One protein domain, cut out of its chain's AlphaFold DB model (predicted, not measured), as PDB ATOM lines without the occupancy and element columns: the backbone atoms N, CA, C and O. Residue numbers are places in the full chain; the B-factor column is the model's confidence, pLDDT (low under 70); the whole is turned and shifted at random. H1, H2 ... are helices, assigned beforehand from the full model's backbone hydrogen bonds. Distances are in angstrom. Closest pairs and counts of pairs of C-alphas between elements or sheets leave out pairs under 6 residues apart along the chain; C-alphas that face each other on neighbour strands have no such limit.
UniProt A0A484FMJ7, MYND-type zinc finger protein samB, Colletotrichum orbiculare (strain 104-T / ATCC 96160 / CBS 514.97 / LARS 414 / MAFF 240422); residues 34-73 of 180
ATOM      1  N   THR A  34      36.445  59.450  26.717       55.94
ATOM      2  CA  THR A  34      35.005  59.743  26.857       55.94
ATOM      3  C   THR A  34      34.619  61.112  26.302       55.94
ATOM      4  O   THR A  34      33.481  61.275  25.897       55.94
ATOM      5  N   ASP A  35      35.569  62.026  26.085       62.69
ATOM      6  CA  ASP A  35      35.269  63.337  25.493       62.69
ATOM      7  C   ASP A  35      36.319  63.828  24.480       62.69
ATOM      8  O   ASP A  35      36.369  65.017  24.172       62.69
ATOM      9  N   ASP A  36      37.170  62.940  23.951       75.69
ATOM     10  CA  ASP A  36      38.259  63.335  23.045       75.69
ATOM     11  C   ASP A  36      38.200  62.582  21.699       75.69
ATOM     12  O   ASP A  36      38.760  61.485  21.558       75.69
ATOM     13  N   PRO A  37      37.507  63.149  20.690       79.00
ATOM     14  CA  PRO A  37      37.417  62.553  19.359       79.00
ATOM     15  C   PRO A  37      38.748  62.594  18.600       79.00
ATOM     16  O   PRO A  37      38.984  61.736  17.747       79.00
ATOM     17  N   GLU A  38      39.633  63.547  18.909       80.00
ATOM     18  CA  GLU A  38      40.954  63.635  18.282       80.00
ATOM     19  C   GLU A  38      41.842  62.485  18.758       80.00
ATOM     20  O   GLU A  38      42.505  61.830  17.950       80.00
ATOM     21  N   LEU A  39      41.784  62.163  20.052       79.38
ATOM     22  CA  LEU A  39      42.493  61.027  20.627       79.38
ATOM     23  C   LEU A  39      41.984  59.690  20.072       79.38
ATOM     24  O   LEU A  39      42.791  58.836  19.703       79.38
ATOM     25  N   ALA A  40      40.667  59.506  19.950       80.81
ATOM     26  CA  ALA A  40      40.099  58.299  19.346       80.81
ATOM     27  C   ALA A  40      40.541  58.119  17.877       80.81
ATOM     28  O   ALA A  40      40.901  57.012  17.459       80.81
ATOM     29  N   ALA A  41      40.591  59.214  17.109       83.81
ATOM     30  CA  ALA A  41      41.092  59.209  15.735       83.81
ATOM     31  C   ALA A  41      42.598  58.898  15.663       83.81
ATOM     32  O   ALA A  41      43.023  58.099  14.824       83.81
ATOM     33  N   ALA A  42      43.403  59.466  16.566       84.44
ATOM     34  CA  ALA A  42      44.838  59.208  16.641       84.44
ATOM     35  C   ALA A  42      45.140  57.736  16.975       84.44
ATOM     36  O   ALA A  42      45.968  57.111  16.312       84.44
ATOM     37  N   ILE A  43      44.423  57.150  17.941       83.06
ATOM     38  CA  ILE A  43      44.571  55.729  18.296       83.06
ATOM     39  C   ILE A  43      44.163  54.841  17.114       83.06
ATOM     40  O   ILE A  43      44.895  53.917  16.767       83.06
ATOM     41  N   THR A  44      43.041  55.144  16.453       85.69
ATOM     42  CA  THR A  44      42.589  54.414  15.253       85.69
ATOM     43  C   THR A  44      43.668  54.408  14.160       85.69
ATOM     44  O   THR A  44      43.948  53.367  13.558       85.69
ATOM     45  N   SER A  45      44.318  55.553  13.929       83.12
ATOM     46  CA  SER A  45      45.408  55.684  12.955       83.12
ATOM     47  C   SER A  45      46.634  54.842  13.331       83.12
ATOM     48  O   SER A  45      47.170  54.116  12.489       83.12
ATOM     49  N   GLU A  46      47.035  54.860  14.604       88.19
ATOM     50  CA  GLU A  46      48.173  54.074  15.091       88.19
ATOM     51  C   GLU A  46      47.920  52.561  15.035       88.19
ATOM     52  O   GLU A  46      48.799  51.810  14.608       88.19
ATOM     53  N   LEU A  47      46.709  52.094  15.355       82.06
ATOM     54  CA  LEU A  47      46.340  50.680  15.194       82.06
ATOM     55  C   LEU A  47      46.452  50.234  13.727       82.06
ATOM     56  O   LEU A  47      46.890  49.116  13.438       82.06
ATOM     57  N   GLY A  48      46.117  51.129  12.792       85.12
ATOM     58  CA  GLY A  48      46.329  50.915  11.364       85.12
ATOM     59  C   GLY A  48      47.798  50.722  11.000       85.12
ATOM     60  O   GLY A  48      48.141  49.776  10.284       85.12
ATOM     61  N   ARG A  49      48.671  51.571  11.546       87.19
ATOM     62  CA  ARG A  49      50.120  51.535  11.310       87.19
ATOM     63  C   ARG A  49      50.777  50.254  11.831       87.19
ATOM     64  O   ARG A  49      51.730  49.771  11.227       87.19
ATOM     65  N   VAL A  50      50.253  49.692  12.917       87.56
ATOM     66  CA  VAL A  50      50.748  48.461  13.562       87.56
ATOM     67  C   VAL A  50      50.264  47.190  12.844       87.56
ATOM     68  O   VAL A  50      50.728  46.090  13.134       87.56
ATOM     69  N   GLY A  51      49.366  47.314  11.860       88.31
ATOM     70  CA  GLY A  51      48.877  46.173  11.082       88.31
ATOM     71  C   GLY A  51      47.750  45.394  11.761       88.31
ATOM     72  O   GLY A  51      47.466  44.266  11.366       88.31
ATOM     73  N   VAL A  52      47.070  45.991  12.746       85.00
ATOM     74  CA  VAL A  52      45.866  45.419  13.376       85.00
ATOM     75  C   VAL A  52      44.800  45.168  12.303       85.00
ATOM     76  O   VAL A  52      44.780  45.865  11.297       85.00
ATOM     77  N   ALA A  53      43.916  44.182  12.447       85.12
ATOM     78  CA  ALA A  53      42.854  43.950  11.461       85.12
ATOM     79  C   ALA A  53      41.868  45.133  11.405       85.12
ATOM     80  O   ALA A  53      41.524  45.686  12.445       85.12
ATOM     81  N   GLU A  54      41.377  45.493  10.214       79.75
ATOM     82  CA  GLU A  54      40.505  46.667  10.003       79.75
ATOM     83  C   GLU A  54      39.269  46.680  10.918       79.75
ATOM     84  O   GLU A  54      38.884  47.717  11.449       79.75
ATOM     85  N   THR A  55      38.707  45.503  11.195       84.50
ATOM     86  CA  THR A  55      37.549  45.321  12.084       84.50
ATOM     87  C   THR A  55      37.817  45.676  13.548       84.50
ATOM     88  O   THR A  55      36.868  45.902  14.291       84.50
ATOM     89  N   LEU A  56      39.083  45.725  13.970       79.38
ATOM     90  CA  LEU A  56      39.510  46.014  15.343       79.38
ATOM     91  C   LEU A  56      40.167  47.393  15.488       79.38
ATOM     92  O   LEU A  56      40.529  47.784  16.593       79.38
ATOM     93  N   ARG A  57      40.347  48.128  14.385       82.44
ATOM     94  CA  ARG A  57      40.969  49.463  14.398       82.44
ATOM     95  C   ARG A  57      40.019  50.552  14.858       82.44
ATOM     96  O   ARG A  57      40.478  51.607  15.276       82.44
ATOM     97  N   HIS A  58      38.714  50.324  14.738       79.88
ATOM     98  CA  HIS A  58      37.729  51.350  15.030       79.88
ATOM     99  C   HIS A  58      37.617  51.581  16.538       79.88
ATOM    100  O   HIS A  58      37.040  50.770  17.261       79.88
ATOM    101  N   VAL A  59      38.162  52.707  16.993       83.31
ATOM    102  CA  VAL A  59      38.024  53.186  18.368       83.31
ATOM    103  C   VAL A  59      37.011  54.323  18.360       83.31
ATOM    104  O   VAL A  59      37.234  55.356  17.732       83.31
ATOM    105  N   SER A  60      35.886  54.129  19.042       74.50
ATOM    106  CA  SER A  60      34.861  55.157  19.215       74.50
ATOM    107  C   SER A  60      35.002  55.852  20.570       74.50
ATOM    108  O   SER A  60      35.521  55.288  21.534       74.50
ATOM    109  N   THR A  61      34.543  57.100  20.646       74.38
ATOM    110  CA  THR A  61      34.411  57.823  21.914       74.38
ATOM    111  C   THR A  61      33.192  57.304  22.669       74.38
ATOM    112  O   THR A  61      32.115  57.131  22.088       74.38
ATOM    113  N   CYS A  62      33.340  57.067  23.970       61.72
ATOM    114  CA  CYS A  62      32.218  56.674  24.814       61.72
ATOM    115  C   CYS A  62      31.301  57.888  25.018       61.72
ATOM    116  O   CYS A  62      31.716  58.857  25.636       61.72
ATOM    117  N   THR A  63      30.080  57.870  24.481       67.94
ATOM    118  CA  THR A  63      29.104  58.946  24.711       67.94
ATOM    119  C   THR A  63      28.527  58.861  26.128       67.94
ATOM    120  O   THR A  63      28.495  57.785  26.721       67.94
ATOM    121  N   ALA A  64      27.988  59.967  26.654       60.72
ATOM    122  CA  ALA A  64      27.347  60.000  27.978       60.72
ATOM    123  C   ALA A  64      26.222  58.950  28.151       60.72
ATOM    124  O   ALA A  64      25.964  58.460  29.251       60.72
ATOM    125  N   GLU A  65      25.554  58.565  27.059       56.88
ATOM    126  CA  GLU A  65      24.557  57.488  27.061       56.88
ATOM    127  C   GLU A  65      25.201  56.105  27.264       56.88
ATOM    128  O   GLU A  65      24.693  55.294  28.046       56.88
ATOM    129  N   ASN A  66      26.350  55.864  26.626       59.47
ATOM    130  CA  ASN A  66      27.127  54.632  26.759       59.47
ATOM    131  C   ASN A  66      27.831  54.539  28.117       59.47
ATOM    132  O   ASN A  66      27.912  53.449  28.677       59.47
ATOM    133  N   GLU A  67      28.265  55.664  28.687       55.81
ATOM    134  CA  GLU A  67      28.847  55.725  30.033       55.81
ATOM    135  C   GLU A  67      27.857  55.195  31.082       55.81
ATOM    136  O   GLU A  67      28.215  54.379  31.930       55.81
ATOM    137  N   GLY A  68      26.574  55.550  30.954       54.41
ATOM    138  CA  GLY A  68      25.524  55.043  31.833       54.41
ATOM    139  C   GLY A  68      25.242  53.545  31.671       54.41
ATOM    140  O   GLY A  68      24.860  52.897  32.646       54.41
ATOM    141  N   VAL A  69      25.392  52.981  30.466       59.25
ATOM    142  CA  VAL A  69      25.251  51.531  30.224       59.25
ATOM    143  C   VAL A  69      26.458  50.788  30.784       59.25
ATOM    144  O   VAL A  69      26.283  49.841  31.543       59.25
ATOM    145  N   PHE A  70      27.664  51.279  30.498       57.66
ATOM    146  CA  PHE A  70      28.913  50.714  30.985       57.66
ATOM    147  C   PHE A  70      28.961  50.724  32.514       57.66
ATOM    148  O   PHE A  70      29.217  49.690  33.113       57.66
ATOM    149  N   GLU A  71      28.627  51.837  33.171       53.12
ATOM    150  CA  GLU A  71      28.625  51.918  34.636       53.12
ATOM    151  C   GLU A  71      27.575  50.986  35.269       53.12
ATOM    152  O   GLU A  71      27.823  50.413  36.329       53.12
ATOM    153  N   ARG A  72      26.416  50.777  34.622       51.25
ATOM    154  CA  ARG A  72      25.402  49.812  35.088       51.25
ATOM    155  C   ARG A  72      25.865  48.367  34.919       51.25
ATOM    156  O   ARG A  72      25.874  47.631  35.899       51.25
ATOM    157  N   GLU A  73      26.289  47.977  33.720       52.59
ATOM    158  CA  GLU A  73      26.694  46.599  33.419       52.59
ATOM    159  C   GLU A  73      27.986  46.204  34.144       52.59
ATOM    160  O   GLU A  73      28.085  45.096  34.669       52.59
TER     161      GLU A  73
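This is residues 34 to 73 of the 180 residues of the protein "MYND-type zinc finger protein samB" of Colletotrichum orbiculare (strain 104-T / ATCC 96160 / CBS 514.97 / LARS 414 / MAFF 240422) (UniProt A0A484FMJ7). Two separate helical parts lie at the two ends of a loose, flat chain: H1 with the short H2 beside its second half, and H3 by itself, joined to H2 by the stretched-out residues 58 to 63. The printed part has 40 residues with three named helices, in the order H1, H2, H3, and no named strand; the class is all helix. The whole is loose, with a radius of gyration of the C-alphas of 12.0 A, and spans 34 by 20 by 10 A.

Begin at Thr 34, whose C-alpha is at (35.005, 59.743, 26.857). Find C-alpha 37 at (37.417, 62.553, 19.359); from there H1, residues 37 to 49, runs 18.6 A to C-alpha 49 at (50.120, 51.535, 11.310). After a tight link of 4 residues comes H2, residues 54 to 57, 5.2 A long. A short link of 6 residues then leads to H3, residues 64 to 73, which runs 14.5 A and ends with C-alpha 73 at (26.694, 46.599, 33.419).

Look first at H1 and H2, which touch, H1 with residues 44 to 48 alone. Their closest C-alphas are those of Thr 44 and Arg 57, 5.3 A apart. H3 touches no helix: it is apart from H1 and apart from H2. In H1 and H3 every O i to N i+4 pair is within hydrogen-bond range. H2 is too short for such a pair; its 1 pair of O i and N i+3 is within range.

The two C-alphas farthest apart are those of Arg 49 and Arg 72, 34.3 A. The printed part has no cut, and neither link is long. In the B-factor column you find a mean pLDDT of 73.8 for the printed part, with residues 34 to 35 and 62 to 73 under 70; H3 has a mean of 56.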